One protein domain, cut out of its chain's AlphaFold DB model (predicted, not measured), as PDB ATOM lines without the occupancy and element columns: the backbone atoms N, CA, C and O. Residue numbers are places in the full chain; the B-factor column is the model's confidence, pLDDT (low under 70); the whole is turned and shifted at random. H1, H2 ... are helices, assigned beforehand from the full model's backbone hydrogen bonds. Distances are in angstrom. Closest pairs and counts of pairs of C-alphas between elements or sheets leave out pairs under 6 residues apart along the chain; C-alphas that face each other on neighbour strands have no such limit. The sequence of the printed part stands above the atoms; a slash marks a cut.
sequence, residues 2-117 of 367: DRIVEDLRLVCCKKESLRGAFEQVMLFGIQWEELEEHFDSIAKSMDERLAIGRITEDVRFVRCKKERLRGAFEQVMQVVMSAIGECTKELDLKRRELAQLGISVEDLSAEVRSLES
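AT A GLANCE: This is residues 2 to 117 of the 367 residues of an uncharacterized protein of Punica granatum (UniProt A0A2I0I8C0). A long, thin helical hairpin: H1 runs to a turn at residues 51 to 55, and H2 folds back beside it and sticks out beyond it with residues 99 to 117. The printed part has 116 residues with two named helices, H1 then H2, and no named strand; the class is all helix. It is extended, with a radius of gyration of the C-alphas of 26.8 A, a rod spanning 98 by 17 by 17 A.

IN THESE COORDINATES: H1, residues 2 to 50, begins with C-alpha 2 at (-12.220, 8.249, -29.447) and is 68.4 A long from first to last C-alpha. H2, residues 56 to 117, is 91.5 A long and ends with C-alpha 117 at (4.983, -13.664, -17.160).

HOW THE PARTS SIT: H1 and H2 form a helical hairpin and touch; their closest C-alphas, those of Ala 43 and Val 59, are 6.8 A apart. They run opposite ways at a shallow tilt of 20 degrees. Each O i to N i+4 pair is within hydrogen-bond range in H1, and 57 of 58 are in H2.

THE WHOLE: The C-alphas farthest apart, those of Gly 53 and Ser 117, are 98.3 A apart. The printed part has no cut, and the link from H1 to H2 is tight. Residues 2 to 63 have pLDDT under 70, low confidence in this predicted model.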
ATOM      1  N   ASP A   2     -11.959   7.354 -28.300       52.72
ATOM      2  CA  ASP A   2     -12.220   8.249 -29.447       52.72
ATOM      3  C   ASP A   2     -13.333   9.280 -29.227       52.72
ATOM      4  O   ASP A   2     -13.139  10.454 -29.513       52.72
ATOM      5  N   ARG A   3     -14.460   8.894 -28.615       55.12
ATOM      6  CA  ARG A   3     -15.543   9.843 -28.289       55.12
ATOM      7  C   ARG A   3     -15.123  10.931 -27.295       55.12
ATOM      8  O   ARG A   3     -15.531  12.070 -27.435       55.12
ATOM      9  N   ILE A   4     -14.282  10.595 -26.318       54.44
ATOM     10  CA  ILE A   4     -13.795  11.554 -25.312       54.44
ATOM     11  C   ILE A   4     -12.754  12.490 -25.934       54.44
ATOM     12  O   ILE A   4     -12.723  13.673 -25.616       54.44
ATOM     13  N   VAL A   5     -11.922  11.974 -26.842       55.78
ATOM     14  CA  VAL A   5     -10.956  12.775 -27.604       55.78
ATOM     15  C   VAL A   5     -11.675  13.752 -28.536       55.78
ATOM     16  O   VAL A   5     -11.302  14.921 -28.581       55.78
ATOM     17  N   GLU A   6     -12.722  13.307 -29.233       59.91
ATOM     18  CA  GLU A   6     -13.560  14.171 -30.073       59.91
ATOM     19  C   GLU A   6     -14.330  15.213 -29.246       59.91
ATOM     20  O   GLU A   6     -14.312  16.395 -29.592       59.91
ATOM     21  N   ASP A   7     -14.897  14.833 -28.097       50.47
ATOM     22  CA  ASP A   7     -15.533  15.775 -27.167       50.47
ATOM     23  C   ASP A   7     -14.532  16.826 -26.654       50.47
ATOM     24  O   ASP A   7     -14.841  18.014 -26.610       50.47
ATOM     25  N   LEU A   8     -13.305  16.425 -26.302       51.19
ATOM     26  CA  LEU A   8     -12.259  17.348 -25.849       51.19
ATOM     27  C   LEU A   8     -11.774  18.274 -26.958       51.19
ATOM     28  O   LEU A   8     -11.541  19.451 -26.696       51.19
ATOM     29  N   ARG A   9     -11.650  17.781 -28.194       55.31
ATOM     30  CA  ARG A   9     -11.366  18.622 -29.365       55.31
ATOM     31  C   ARG A   9     -12.465  19.656 -29.558       55.31
ATOM     32  O   ARG A   9     -12.163  20.834 -29.715       55.31
ATOM     33  N   LEU A  10     -13.727  19.242 -29.464       56.34
ATOM     34  CA  LEU A  10     -14.873  20.135 -29.587       56.34
ATOM     35  C   LEU A  10     -14.918  21.179 -28.459       56.34
ATOM     36  O   LEU A  10     -15.170  22.354 -28.727       56.34
ATOM     37  N   VAL A  11     -14.630  20.787 -27.215       51.69
ATOM     38  CA  VAL A  11     -14.537  21.696 -26.059       51.69
ATOM     39  C   VAL A  11     -13.353  22.658 -26.202       51.69
ATOM     40  O   VAL A  11     -13.504  23.840 -25.908       51.69
ATOM     41  N   CYS A  12     -12.198  22.206 -26.701       49.34
ATOM     42  CA  CYS A  12     -11.049  23.070 -26.989       49.34
ATOM     43  C   CYS A  12     -11.360  24.081 -28.102       49.34
ATOM     44  O   CYS A  12     -11.123  25.270 -27.907       49.34
ATOM     45  N   CYS A  13     -11.980  23.649 -29.204       55.47
ATOM     46  CA  CYS A  13     -12.434  24.543 -30.272       55.47
ATOM     47  C   CYS A  13     -13.450  25.575 -29.756       55.47
ATOM     48  O   CYS A  13     -13.343  26.765 -30.055       55.47
ATOM     49  N   LYS A  14     -14.412  25.150 -28.924       51.88
ATOM     50  CA  LYS A  14     -15.370  26.058 -28.273       51.88
ATOM     51  C   LYS A  14     -14.672  27.027 -27.321       51.88
ATOM     52  O   LYS A  14     -14.999  28.207 -27.341       51.88
ATOM     53  N   LYS A  15     -13.695  26.567 -26.532       48.81
ATOM     54  CA  LYS A  15     -12.893  27.394 -25.619       48.81
ATOM     55  C   LYS A  15     -12.083  28.447 -26.373       48.81
ATOM     56  O   LYS A  15     -12.029  29.581 -25.918       48.81
ATOM     57  N   GLU A  16     -11.466  28.102 -27.499       51.34
ATOM     58  CA  GLU A  16     -10.717  29.052 -28.332       51.34
ATOM     59  C   GLU A  16     -11.642  30.077 -28.993       51.34
ATOM     60  O   GLU A  16     -11.353  31.271 -28.960       51.34
ATOM     61  N   SER A  17     -12.804  29.642 -29.493       59.00
ATOM     62  CA  SER A  17     -13.828  30.546 -30.026       59.00
ATOM     63  C   SER A  17     -14.401  31.478 -28.950       59.00
ATOM     64  O   SER A  17     -14.590  32.666 -29.206       59.00
ATOM     65  N   LEU A  18     -14.648  30.966 -27.738       50.84
ATOM     66  CA  LEU A  18     -15.073  31.751 -26.573       50.84
ATOM     67  C   LEU A  18     -13.973  32.703 -26.107       50.84
ATOM     68  O   LEU A  18     -14.279  33.834 -25.759       50.84
ATOM     69  N   ARG A  19     -12.704  32.283 -26.135       50.56
ATOM     70  CA  ARG A  19     -11.550  33.132 -25.817       50.56
ATOM     71  C   ARG A  19     -11.427  34.280 -26.815       50.56
ATOM     72  O   ARG A  19     -11.248  35.405 -26.377       50.56
ATOM     73  N   GLY A  20     -11.586  34.026 -28.115       62.22
ATOM     74  CA  GLY A  20     -11.583  35.075 -29.141       62.22
ATOM     75  C   GLY A  20     -12.761  36.045 -29.005       62.22
ATOM     76  O   GLY A  20     -12.576  37.257 -29.088       62.22
ATOM     77  N   ALA A  21     -13.962  35.535 -28.713       58.59
ATOM     78  CA  ALA A  21     -15.124  36.374 -28.413       58.59
ATOM     79  C   ALA A  21     -14.930  37.183 -27.118       58.59
ATOM     80  O   ALA A  21     -15.277  38.358 -27.066       58.59
ATOM     81  N   PHE A  22     -14.326  36.587 -26.088       52.94
ATOM     82  CA  PHE A  22     -14.014  37.244 -24.822       52.94
ATOM     83  C   PHE A  22     -12.926  38.308 -24.980       52.94
ATOM     84  O   PHE A  22     -13.063  39.386 -24.422       52.94
ATOM     85  N   GLU A  23     -11.882  38.055 -25.772       65.06
ATOM     86  CA  GLU A  23     -10.870  39.058 -26.120       65.06
ATOM     87  C   GLU A  23     -11.514  40.245 -26.843       65.06
ATOM     88  O   GLU A  23     -11.231  41.383 -26.485       65.06
ATOM     89  N   GLN A  24     -12.445  40.006 -27.776       65.19
ATOM     90  CA  GLN A  24     -13.210  41.076 -28.426       65.19
ATOM     91  C   GLN A  24     -14.122  41.838 -27.453       65.19
ATOM     92  O   GLN A  24     -14.183  43.061 -27.524       65.19
ATOM     93  N   VAL A  25     -14.794  41.150 -26.526       61.78
ATOM     94  CA  VAL A  25     -15.641  41.778 -25.495       61.78
ATOM     95  C   VAL A  25     -14.807  42.558 -24.475       61.78
ATOM     96  O   VAL A  25     -15.218  43.635 -24.065       61.78
ATOM     97  N   MET A  26     -13.620  42.072 -24.103       57.88
ATOM     98  CA  MET A  26     -12.676  42.770 -23.225       57.88
ATOM     99  C   MET A  26     -12.064  43.993 -23.909       57.88
ATOM    100  O   MET A  26     -11.992  45.050 -23.296       57.88
ATOM    101  N   LEU A  27     -11.669  43.884 -25.183       67.38
ATOM    102  CA  LEU A  27     -11.227  45.023 -25.998       67.38
ATOM    103  C   LEU A  27     -12.339  46.067 -26.136       67.38
ATOM    104  O   LEU A  27     -12.078  47.256 -25.979       67.38
ATOM    105  N   PHE A  28     -13.578  45.626 -26.365       62.44
ATOM    106  CA  PHE A  28     -14.743  46.506 -26.378       62.44
ATOM    107  C   PHE A  28     -15.019  47.110 -24.997       62.44
ATOM    108  O   PHE A  28     -15.379  48.272 -24.926       62.44
ATOM    109  N   GLY A  29     -14.810  46.366 -23.906       60.59
ATOM    110  CA  GLY A  29     -14.932  46.848 -22.528       60.59
ATOM    111  C   GLY A  29     -13.901  47.925 -22.174       60.59
ATOM    112  O   GLY A  29     -14.263  48.938 -21.594       60.59
ATOM    113  N   ILE A  30     -12.647  47.759 -22.602       64.06
ATOM    114  CA  ILE A  30     -11.590  48.775 -22.444       64.06
ATOM    115  C   ILE A  30     -11.926  50.026 -23.271       64.06
ATOM    116  O   ILE A  30     -11.876  51.142 -22.764       64.06
ATOM    117  N   GLN A  31     -12.354  49.853 -24.527       62.62
ATOM    118  CA  GLN A  31     -12.843  50.962 -25.359       62.62
ATOM    119  C   GLN A  31     -14.111  51.611 -24.784       62.62
ATOM    120  O   GLN A  31     -14.361  52.795 -25.004       62.62
ATOM    121  N   TRP A  32     -14.927  50.841 -24.065       60.56
ATOM    122  CA  TRP A  32     -16.140  51.300 -23.405       60.56
ATOM    123  C   TRP A  32     -15.821  52.143 -22.173       60.56
ATOM    124  O   TRP A  32     -16.493  53.145 -21.990       60.56
ATOM    125  N   GLU A  33     -14.792  51.809 -21.387       61.75
ATOM    126  CA  GLU A  33     -14.301  52.663 -20.294       61.75
ATOM    127  C   GLU A  33     -13.825  54.024 -20.825       61.75
ATOM    128  O   GLU A  33     -14.280  55.060 -20.342       61.75
ATOM    129  N   GLU A  34     -13.021  54.046 -21.896       67.06
ATOM    130  CA  GLU A  34     -12.594  55.293 -22.557       67.06
ATOM    131  C   GLU A  34     -13.789  56.099 -23.107       67.06
ATOM    132  O   GLU A  34     -13.861  57.326 -22.992       67.06
ATOM    133  N   LEU A  35     -14.773  55.409 -23.690       57.25
ATOM    134  CA  LEU A  35     -16.003  56.018 -24.190       57.25
ATOM    135  C   LEU A  35     -16.904  56.510 -23.044       57.25
ATOM    136  O   LEU A  35     -17.594  57.522 -23.186       57.25
ATOM    137  N   GLU A  36     -16.903  55.819 -21.908       58.62
ATOM    138  CA  GLU A  36     -17.660  56.153 -20.710       58.62
ATOM    139  C   GLU A  36     -17.115  57.422 -20.057       58.62
ATOM    140  O   GLU A  36     -17.911  58.319 -19.758       58.62
ATOM    141  N   GLU A  37     -15.787  57.529 -19.944       69.50
ATOM    142  CA  GLU A  37     -15.073  58.741 -19.537       69.50
ATOM    143  C   GLU A  37     -15.367  59.903 -20.489       69.50
ATOM    144  O   GLU A  37     -15.610  61.029 -20.050       69.50
ATOM    145  N   HIS A  38     -15.428  59.642 -21.799       64.25
ATOM    146  CA  HIS A  38     -15.786  60.654 -22.789       64.25
ATOM    147  C   HIS A  38     -17.248  61.111 -22.646       64.25
ATOM    148  O   HIS A  38     -17.532  62.308 -22.698       64.25
ATOM    149  N   PHE A  39     -18.189  60.192 -22.401       53.03
ATOM    150  CA  PHE A  39     -19.585  60.540 -22.119       53.03
ATOM    151  C   PHE A  39     -19.758  61.260 -20.774       53.03
ATOM    152  O   PHE A  39     -20.599  62.152 -20.697       53.03
ATOM    153  N   ASP A  40     -18.977  60.929 -19.742       68.50
ATOM    154  CA  ASP A  40     -18.979  61.650 -18.459       68.50
ATOM    155  C   ASP A  40     -18.363  63.039 -18.584       68.50
ATOM    156  O   ASP A  40     -18.888  64.001 -18.024       68.50
ATOM    157  N   SER A  41     -17.313  63.177 -19.391       67.69
ATOM    158  CA  SER A  41     -16.723  64.462 -19.763       67.69
ATOM    159  C   SER A  41     -17.717  65.338 -20.539       67.69
ATOM    160  O   SER A  41     -17.903  66.511 -20.205       67.69
ATOM    161  N   ILE A  42     -18.445  64.766 -21.510       64.12
ATOM    162  CA  ILE A  42     -19.522  65.458 -22.238       64.12
ATOM    163  C   ILE A  42     -20.663  65.839 -21.289       64.12
ATOM    164  O   ILE A  42     -21.100  66.988 -21.310       64.12
ATOM    165  N   ALA A  43     -21.140  64.919 -20.447       58.19
ATOM    166  CA  ALA A  43     -22.224  65.181 -19.503       58.19
ATOM    167  C   ALA A  43     -21.847  66.282 -18.502       58.19
ATOM    168  O   ALA A  43     -22.633  67.200 -18.294       58.19
ATOM    169  N   LYS A  44     -20.619  66.255 -17.972       67.94
ATOM    170  CA  LYS A  44     -20.069  67.294 -17.093       67.94
ATOM    171  C   LYS A  44     -19.962  68.647 -17.801       67.94
ATOM    172  O   LYS A  44     -20.401  69.654 -17.256       67.94
ATOM    173  N   SER A  45     -19.466  68.672 -19.043       62.19
ATOM    174  CA  SER A  45     -19.388  69.897 -19.854       62.19
ATOM    175  C   SER A  45     -20.771  70.461 -20.205       62.19
ATOM    176  O   SER A  45     -20.958  71.678 -20.264       62.19
ATOM    177  N   MET A  46     -21.764  69.598 -20.429       55.81
ATOM    178  CA  MET A  46     -23.143  70.015 -20.669       55.81
ATOM    179  C   MET A  46     -23.826  70.493 -19.385       55.81
ATOM    180  O   MET A  46     -24.513  71.506 -19.441       55.81
ATOM    181  N   ASP A  47     -23.599  69.851 -18.237       59.78
ATOM    182  CA  ASP A  47     -24.106  70.289 -16.929       59.78
ATOM    183  C   ASP A  47     -23.525  71.669 -16.535       59.78
ATOM    184  O   ASP A  47     -24.259  72.539 -16.060       59.78
ATOM    185  N   GLU A  48     -22.247  71.931 -16.845       65.81
ATOM    186  CA  GLU A  48     -21.600  73.249 -16.705       65.81
ATOM    187  C   GLU A  48     -22.212  74.320 -17.637       65.81
ATOM    188  O   GLU A  48     -22.368  75.475 -17.236       65.81
ATOM    189  N   ARG A  49     -22.615  73.954 -18.866       54.88
ATOM    190  CA  ARG A  49     -23.302  74.859 -19.817       54.88
ATOM    191  C   ARG A  49     -24.791  75.056 -19.498       54.88
ATOM    192  O   ARG A  49     -25.337  76.125 -19.771       54.88
ATOM    193  N   LEU A  50     -25.453  74.066 -18.897       52.09
ATOM    194  CA  LEU A  50     -26.865  74.108 -18.497       52.09
ATOM    195  C   LEU A  50     -27.141  75.025 -17.308       52.09
ATOM    196  O   LEU A  50     -28.263  75.520 -17.182       52.09
ATOM    197  N   ALA A  51     -26.123  75.326 -16.499       57.50
ATOM    198  CA  ALA A  51     -26.182  76.374 -15.483       57.50
ATOM    199  C   ALA A  51     -26.511  77.772 -16.067       57.50
ATOM    200  O   ALA A  51     -26.864  78.674 -15.309       57.50
ATOM    201  N   ILE A  52     -26.442  77.955 -17.397       56.75
ATOM    202  CA  ILE A  52     -26.650  79.238 -18.095       56.75
ATOM    203  C   ILE A  52     -27.936  79.268 -18.962       56.75
ATOM    204  O   ILE A  52     -28.401  80.347 -19.326       56.75
ATOM    205  N   GLY A  53     -28.607  78.144 -19.249       52.56
ATOM    206  CA  GLY A  53     -29.868  78.175 -20.008       52.56
ATOM    207  C   GLY A  53     -30.327  76.830 -20.580       52.56
ATOM    208  O   GLY A  53     -29.522  75.993 -20.967       52.56
ATOM    209  N   ARG A  54     -31.653  76.636 -20.617       57.56
ATOM    210  CA  ARG A  54     -32.398  75.378 -20.836       57.56
ATOM    211  C   ARG A  54     -32.013  74.575 -22.100       57.56
ATOM    212  O   ARG A  54     -32.489  74.889 -23.182       57.56
ATOM    213  N   ILE A  55     -31.299  73.456 -21.911       56.75
ATOM    214  CA  ILE A  55     -31.240  72.272 -22.808       56.75
ATOM    215  C   ILE A  55     -31.336  70.988 -21.944       56.75
ATOM    216  O   ILE A  55     -30.455  70.134 -21.907       56.75
ATOM    217  N   THR A  56     -32.374  70.877 -21.115       56.22
ATOM    218  CA  THR A  56     -32.480  69.815 -20.093       56.22
ATOM    219  C   THR A  56     -32.966  68.464 -20.628       56.22
ATOM    220  O   THR A  56     -32.917  67.473 -19.898       56.22
ATOM    221  N   GLU A  57     -33.472  68.385 -21.857       59.53
ATOM    222  CA  GLU A  57     -34.033  67.146 -22.423       59.53
ATOM    223  C   GLU A  57     -32.974  66.283 -23.126       59.53
ATOM    224  O   GLU A  57     -32.919  65.080 -22.862       59.53
ATOM    225  N   ASP A  58     -32.054  66.882 -23.888       58.88
ATOM    226  CA  ASP A  58     -31.006  66.143 -24.612       58.88
ATOM    227  C   ASP A  58     -29.986  65.474 -23.674       58.88
ATOM    228  O   ASP A  58     -29.597  64.326 -23.888       58.88
ATOM    229  N   VAL A  59     -29.604  66.134 -22.572       61.72
ATOM    230  CA  VAL A  59     -28.691  65.553 -21.563       61.72
ATOM    231  C   VAL A  59     -29.335  64.375 -20.833       61.72
ATOM    232  O   VAL A  59     -28.694  63.344 -20.622       61.72
ATOM    233  N   ARG A  60     -30.628  64.482 -20.491       64.69
ATOM    234  CA  ARG A  60     -31.385  63.372 -19.890       64.69
ATOM    235  C   ARG A  60     -31.509  62.194 -20.856       64.69
ATOM    236  O   ARG A  60     -31.390  61.049 -20.425       64.69
ATOM    237  N   PHE A  61     -31.691  62.461 -22.148       66.12
ATOM    238  CA  PHE A  61     -31.737  61.432 -23.185       66.12
ATOM    239  C   PHE A  61     -30.400  60.690 -23.334       66.12
ATOM    240  O   PHE A  61     -30.382  59.457 -23.352       66.12
ATOM    241  N   VAL A  62     -29.273  61.413 -23.374       66.31
ATOM    242  CA  VAL A  62     -27.927  60.811 -23.448       66.31
ATOM    243  C   VAL A  62     -27.616  59.988 -22.193       66.31
ATOM    244  O   VAL A  62     -27.166  58.848 -22.318       66.31
ATOM    245  N   ARG A  63     -27.930  60.502 -20.995       67.38
ATOM    246  CA  ARG A  63     -27.755  59.781 -19.720       67.38
ATOM    247  C   ARG A  63     -28.582  58.490 -19.673       67.38
ATOM    248  O   ARG A  63     -28.037  57.425 -19.396       67.38
ATOM    249  N   CYS A  64     -29.854  58.558 -20.072       72.94
ATOM    250  CA  CYS A  64     -30.723  57.384 -20.171       72.94
ATOM    251  C   CYS A  64     -30.179  56.347 -21.173       72.94
ATOM    252  O   CYS A  64     -30.209  55.145 -20.911       72.94
ATOM    253  N   LYS A  65     -29.643  56.786 -22.320       71.50
ATOM    254  CA  LYS A  65     -29.057  55.878 -23.318       71.50
ATOM    255  C   LYS A  65     -27.766  55.221 -22.814       71.50
ATOM    256  O   LYS A  65     -27.588  54.029 -23.050       71.50
ATOM    257  N   LYS A  66     -26.920  55.956 -22.080       72.75
ATOM    258  CA  LYS A  66     -25.727  55.425 -21.394       72.75
ATOM    259  C   LYS A  66     -26.103  54.364 -20.357       72.75
ATOM    260  O   LYS A  66     -25.532  53.280 -20.371       72.75
ATOM    261  N   GLU A  67     -27.101  54.625 -19.516       76.25
ATOM    262  CA  GLU A  67     -27.586  53.670 -18.505       76.25
ATOM    263  C   GLU A  67     -28.191  52.408 -19.138       76.25
ATOM    264  O   GLU A  67     -27.899  51.296 -18.699       76.25
ATOM    265  N   ARG A  68     -28.968  52.551 -20.224       74.38
ATOM    266  CA  ARG A  68     -29.499  51.401 -20.980       74.38
ATOM    267  C   ARG A  68     -28.393  50.567 -21.622       74.38
ATOM    268  O   ARG A  68     -28.510  49.345 -21.651       74.38
ATOM    269  N   LEU A  69     -27.341  51.207 -22.133       73.06
ATOM    270  CA  LEU A  69     -26.223  50.511 -22.767       73.06
ATOM    271  C   LEU A  69     -25.313  49.829 -21.730       73.06
ATOM    272  O   LEU A  69     -24.928  48.685 -21.947       73.06
ATOM    273  N   ARG A  70     -25.088  50.452 -20.562       75.38
ATOM    274  CA  ARG A  70     -24.429  49.820 -19.403       75.38
ATOM    275  C   ARG A  70     -25.185  48.570 -18.945       75.38
ATOM    276  O   ARG A  70     -24.589  47.506 -18.834       75.38
ATOM    277  N   GLY A  71     -26.504  48.673 -18.765       80.00
ATOM    278  CA  GLY A  71     -27.332  47.526 -18.381       80.00
ATOM    279  C   GLY A  71     -27.330  46.405 -19.427       80.00
ATOM    280  O   GLY A  71     -27.322  45.230 -19.070       80.00
ATOM    281  N   ALA A  72     -27.290  46.745 -20.721       77.75
ATOM    282  CA  ALA A  72     -27.141  45.756 -21.790       77.75
ATOM    283  C   ALA A  72     -25.759  45.074 -21.762       77.75
ATOM    284  O   ALA A  72     -25.677  43.862 -21.947       77.75
ATOM    285  N   PHE A  73     -24.686  45.823 -21.492       76.19
ATOM    286  CA  PHE A  73     -23.335  45.274 -21.359       76.19
ATOM    287  C   PHE A  73     -23.209  44.338 -20.150       76.19
ATOM    288  O   PHE A  73     -22.694  43.231 -20.289       76.19
ATOM    289  N   GLU A  74     -23.744  44.725 -18.989       81.00
ATOM    290  CA  GLU A  74     -23.785  43.872 -17.793       81.00
ATOM    291  C   GLU A  74     -24.537  42.560 -18.052       81.00
ATOM    292  O   GLU A  74     -24.057  41.493 -17.671       81.00
ATOM    293  N   GLN A  75     -25.667  42.611 -18.766       82.25
ATOM    294  CA  GLN A  75     -26.409  41.409 -19.165       82.25
ATOM    295  C   GLN A  75     -25.582  40.500 -20.083       82.25
ATOM    296  O   GLN A  75     -25.532  39.288 -19.864       82.25
ATOM    297  N   VAL A  76     -24.902  41.062 -21.089       78.44
ATOM    298  CA  VAL A  76     -24.021  40.294 -21.985       78.44
ATOM    299  C   VAL A  76     -22.875  39.659 -21.198       78.44
ATOM    300  O   VAL A  76     -22.619  38.465 -21.349       78.44
ATOM    301  N   MET A  77     -22.231  40.413 -20.306       77.06
ATOM    302  CA  MET A  77     -21.160  39.895 -19.458       77.06
ATOM    303  C   MET A  77     -21.638  38.787 -18.524       77.06
ATOM    304  O   MET A  77     -20.946  37.781 -18.365       77.06
ATOM    305  N   GLN A  78     -22.834  38.916 -17.950       83.44
ATOM    306  CA  GLN A  78     -23.423  37.878 -17.112       83.44
ATOM    307  C   GLN A  78     -23.655  36.578 -17.897       83.44
ATOM    308  O   GLN A  78     -23.314  35.498 -17.410       83.44
ATOM    309  N   VAL A  79     -24.173  36.672 -19.128       81.81
ATOM    310  CA  VAL A  79     -24.375  35.510 -20.012       81.81
ATOM    311  C   VAL A  79     -23.039  34.857 -20.376       81.81
ATOM    312  O   VAL A  79     -22.904  33.637 -20.271       81.81
ATOM    313  N   VAL A  80     -22.030  35.652 -20.741       78.25
ATOM    314  CA  VAL A  80     -20.691  35.153 -21.095       78.25
ATOM    315  C   VAL A  80     -20.027  34.457 -19.905       78.25
ATOM    316  O   VAL A  80     -19.531  33.341 -20.049       78.25
ATOM    317  N   MET A  81     -20.059  35.058 -18.713       79.31
ATOM    318  CA  MET A  81     -19.467  34.460 -17.511       79.31
ATOM    319  C   MET A  81     -20.183  33.172 -17.088       79.31
ATOM    320  O   MET A  81     -19.518  32.218 -16.680       79.31
ATOM    321  N   SER A  82     -21.511  33.099 -17.245       84.44
ATOM    322  CA  SER A  82     -22.268  31.861 -17.020       84.44
ATOM    323  C   SER A  82     -21.834  30.758 -17.989       84.44
ATOM    324  O   SER A  82     -21.494  29.659 -17.553       84.44
ATOM    325  N   ALA A  83     -21.747  31.068 -19.288       78.94
ATOM    326  CA  ALA A  83     -21.332  30.113 -20.317       78.94
ATOM    327  C   ALA A  83     -19.886  29.618 -20.117       78.94
ATOM    328  O   ALA A  83     -19.606  28.427 -20.268       78.94
ATOM    329  N   ILE A  84     -18.963  30.504 -19.721       80.94
ATOM    330  CA  ILE A  84     -17.584  30.133 -19.361       80.94
ATOM    331  C   ILE A  84     -17.580  29.212 -18.135       80.94
ATOM    332  O   ILE A  84     -16.862  28.207 -18.119       80.94
ATOM    333  N   GLY A  85     -18.386  29.526 -17.119       81.69
ATOM    334  CA  GLY A  85     -18.531  28.701 -15.923       81.69
ATOM    335  C   GLY A  85     -19.039  27.292 -16.235       81.69
ATOM    336  O   GLY A  85     -18.507  26.316 -15.710       81.69
ATOM    337  N   GLU A  86     -20.026  27.167 -17.123       84.50
ATOM    338  CA  GLU A  86     -20.547  25.878 -17.599       84.50
ATOM    339  C   GLU A  86     -19.495  25.084 -18.384       84.50
ATOM    340  O   GLU A  86     -19.234  23.928 -18.049       84.50
ATOM    341  N   CYS A  87     -18.811  25.719 -19.344       77.19
ATOM    342  CA  CYS A  87     -17.741  25.076 -20.115       77.19
ATOM    343  C   CYS A  87     -16.590  24.595 -19.219       77.19
ATOM    344  O   CYS A  87     -16.019  23.532 -19.451       77.19
ATOM    345  N   THR A  88     -16.245  25.362 -18.184       80.88
ATOM    346  CA  THR A  88     -15.180  24.995 -17.239       80.88
ATOM    347  C   THR A  88     -15.567  23.755 -16.433       80.88
ATOM    348  O   THR A  88     -14.778  22.818 -16.343       80.88
ATOM    349  N   LYS A  89     -16.810  23.694 -15.931       88.62
ATOM    350  CA  LYS A  89     -17.332  22.516 -15.216       88.62
ATOM    351  C   LYS A  89     -17.339  21.265 -16.094       88.62
ATOM    352  O   LYS A  89     -16.977  20.188 -15.621       88.62
ATOM    353  N   GLU A  90     -17.746  21.401 -17.356       84.88
ATOM    354  CA  GLU A  90     -17.737  20.296 -18.320       84.88
ATOM    355  C   GLU A  90     -16.307  19.803 -18.589       84.88
ATOM    356  O   GLU A  90     -16.040  18.601 -18.547       84.88
ATOM    357  N   LEU A  91     -15.358  20.724 -18.769       80.69
ATOM    358  CA  LEU A  91     -13.944  20.404 -18.970       80.69
ATOM    359  C   LEU A  91     -13.351  19.680 -17.749       80.69
ATOM    360  O   LEU A  91     -12.656  18.673 -17.904       80.69
ATOM    361  N   ASP A  92     -13.663  20.136 -16.535       86.12
ATOM    362  CA  ASP A  92     -13.223  19.496 -15.292       86.12
ATOM    363  C   ASP A  92     -13.831  18.100 -15.098       86.12
ATOM    364  O   ASP A  92     -13.175  17.197 -14.571       86.12
ATOM    365  N   LEU A  93     -15.075  17.884 -15.541       92.62
ATOM    366  CA  LEU A  93     -15.684  16.554 -15.565       92.62
ATOM    367  C   LEU A  93     -14.930  15.629 -16.530       92.62
ATOM    368  O   LEU A  93     -14.484  14.560 -16.116       92.62
ATOM    369  N   LYS A  94     -14.696  16.068 -17.772       83.62
ATOM    370  CA  LYS A  94     -13.960  15.283 -18.779       83.62
ATOM    371  C   LYS A  94     -12.517  14.985 -18.361       83.62
ATOM    372  O   LYS A  94     -12.017  13.892 -18.620       83.62
ATOM    373  N   ARG A  95     -11.841  15.913 -17.671       85.44
ATOM    374  CA  ARG A  95     -10.506  15.670 -17.088       85.44
ATOM    375  C   ARG A  95     -10.525  14.550 -16.052       85.44
ATOM    376  O   ARG A  95      -9.618  13.722 -16.055       85.44
ATOM    377  N   ARG A  96     -11.543  14.508 -15.188       93.81
ATOM    378  CA  ARG A  96     -11.700  13.430 -14.199       93.81
ATOM    379  C   ARG A  96     -11.999  12.089 -14.864       93.81
ATOM    380  O   ARG A  96     -11.380  11.100 -14.489       93.81
ATOM    381  N   GLU A  97     -12.869  12.064 -15.875       93.50
ATOM    382  CA  GLU A  97     -13.140  10.852 -16.667       93.50
ATOM    383  C   GLU A  97     -11.866  10.313 -17.335       93.50
ATOM    384  O   GLU A  97     -11.587   9.116 -17.266       93.50
ATOM    385  N   LEU A  98     -11.050  11.190 -17.932       85.50
ATOM    386  CA  LEU A  98      -9.760  10.803 -18.507       85.50
ATOM    387  C   LEU A  98      -8.781  10.267 -17.463       85.50
ATOM    388  O   LEU A  98      -8.111   9.272 -17.726       85.50
ATOM    389  N   ALA A  99      -8.687  10.908 -16.298       92.31
ATOM    390  CA  ALA A  99      -7.819  10.441 -15.223       92.31
ATOM    391  C   ALA A  99      -8.237   9.043 -14.741       92.31
ATOM    392  O   ALA A  99      -7.389   8.171 -14.570       92.31
ATOM    393  N   GLN A 100      -9.544   8.808 -14.594       95.19
ATOM    394  CA  GLN A 100     -10.080   7.503 -14.213       95.19
ATOM    395  C   GLN A 100      -9.778   6.432 -15.268       95.19
ATOM    396  O   GLN A 100      -9.321   5.346 -14.922       95.19
ATOM    397  N   LEU A 101      -9.965   6.750 -16.553       92.81
ATOM    398  CA  LEU A 101      -9.596   5.853 -17.651       92.81
ATOM    399  C   LEU A 101      -8.091   5.570 -17.691       92.81
ATOM    400  O   LEU A 101      -7.706   4.443 -17.989       92.81
ATOM    401  N   GLY A 102      -7.248   6.560 -17.382       91.25
ATOM    402  CA  GLY A 102      -5.798   6.389 -17.285       91.25
ATOM    403  C   GLY A 102      -5.410   5.334 -16.250       91.25
ATOM    404  O   GLY A 102      -4.684   4.403 -16.584       91.25
ATOM    405  N   ILE A 103      -5.982   5.420 -15.045       94.69
ATOM    406  CA  ILE A 103      -5.769   4.427 -13.979       94.69
ATOM    407  C   ILE A 103      -6.220   3.035 -14.444       94.69
ATOM    408  O   ILE A 103      -5.461   2.078 -14.346       94.69
ATOM    409  N   SER A 104      -7.413   2.920 -15.042       94.44
ATOM    410  CA  SER A 104      -7.904   1.627 -15.543       94.44
ATOM    411  C   SER A 104      -7.012   1.015 -16.632       94.44
ATOM    412  O   SER A 104      -6.875  -0.204 -16.698       94.44
ATOM    413  N   VAL A 105      -6.398   1.833 -17.493       94.50
ATOM    414  CA  VAL A 105      -5.444   1.356 -18.510       94.50
ATOM    415  C   VAL A 105      -4.142   0.877 -17.867       94.50
ATOM    416  O   VAL A 105      -3.584  -0.126 -18.313       94.50
ATOM    417  N   GLU A 106      -3.655   1.558 -16.830       94.06
ATOM    418  CA  GLU A 106      -2.469   1.130 -16.081       94.06
ATOM    419  C   GLU A 106      -2.703  -0.198 -15.355       94.06
ATOM    420  O   GLU A 106      -1.869  -1.100 -15.470       94.06
ATOM    421  N   ASP A 107      -3.858  -0.352 -14.701       95.00
ATOM    422  CA  ASP A 107      -4.270  -1.596 -14.044       95.00
ATOM    423  C   ASP A 107      -4.341  -2.753 -15.051       95.00
ATOM    424  O   ASP A 107      -3.732  -3.808 -14.848       95.00
ATOM    425  N   LEU A 108      -5.000  -2.533 -16.195       95.19
ATOM    426  CA  LEU A 108      -5.094  -3.536 -17.255       95.19
ATOM    427  C   LEU A 108      -3.715  -3.859 -17.857       95.19
ATOM    428  O   LEU A 108      -3.419  -5.011 -18.165       95.19
ATOM    429  N   SER A 109      -2.831  -2.865 -17.994       96.00
ATOM    430  CA  SER A 109      -1.453  -3.085 -18.448       96.00
ATOM    431  C   SER A 109      -0.657  -3.933 -17.454       96.00
ATOM    432  O   SER A 109       0.115  -4.800 -17.872       96.00
ATOM    433  N   ALA A 110      -0.839  -3.717 -16.150       95.88
ATOM    434  CA  ALA A 110      -0.215  -4.539 -15.121       95.88
ATOM    435  C   ALA A 110      -0.720  -5.991 -15.177       95.88
ATOM    436  O   ALA A 110       0.085  -6.922 -15.080       95.88
ATOM    437  N   GLU A 111      -2.018  -6.191 -15.410       96.50
ATOM    438  CA  GLU A 111      -2.614  -7.518 -15.584       96.50
ATOM    439  C   GLU A 111      -2.058  -8.241 -16.821       96.50
ATOM    440  O   GLU A 111      -1.626  -9.392 -16.719       96.50
ATOM    441  N   VAL A 112      -1.946  -7.553 -17.963       95.88
ATOM    442  CA  VAL A 112      -1.330  -8.110 -19.183       95.88
ATOM    443  C   VAL A 112       0.116  -8.545 -18.929       95.88
ATOM    444  O   VAL A 112       0.484  -9.664 -19.279       95.88
ATOM    445  N   ARG A 113       0.931  -7.729 -18.243       96.44
ATOM    446  CA  ARG A 113       2.319  -8.107 -17.897       96.44
ATOM    447  C   ARG A 113       2.382  -9.342 -16.995       96.44
ATOM    448  O   ARG A 113       3.305 -10.153 -17.120       96.44
ATOM    449  N   SER A 114       1.425  -9.488 -16.079       96.38
ATOM    450  CA  SER A 114       1.308 -10.673 -15.223       96.38
ATOM    451  C   SER A 114       1.007 -11.924 -16.054       96.38
ATOM    452  O   SER A 114       1.698 -12.938 -15.926       96.38
ATOM    453  N   LEU A 115       0.051 -11.830 -16.984       95.69
ATOM    454  CA  LEU A 115      -0.293 -12.918 -17.903       95.69
ATOM    455  C   LEU A 115       0.874 -13.291 -18.828       95.69
ATOM    456  O   LEU A 115       1.150 -14.474 -19.009       95.69
ATOM    457  N   GLU A 116       1.622 -12.318 -19.350       96.56
ATOM    458  CA  GLU A 116       2.831 -12.568 -20.151       96.56
ATOM    459  C   GLU A 116       3.937 -13.272 -19.350       96.56
ATOM    460  O   GLU A 116       4.683 -14.105 -19.872       96.56
ATOM    461  N   SER A 117       4.075 -12.947 -18.062       96.00
ATOM    462  CA  SER A 117       4.983 -13.664 -17.160       96.00
ATOM    463  C   SER A 117       4.548 -15.121 -16.977       96.00
ATOM    464  O   SER A 117       5.369 -16.036 -17.088       96.00
TER     465      SER A 117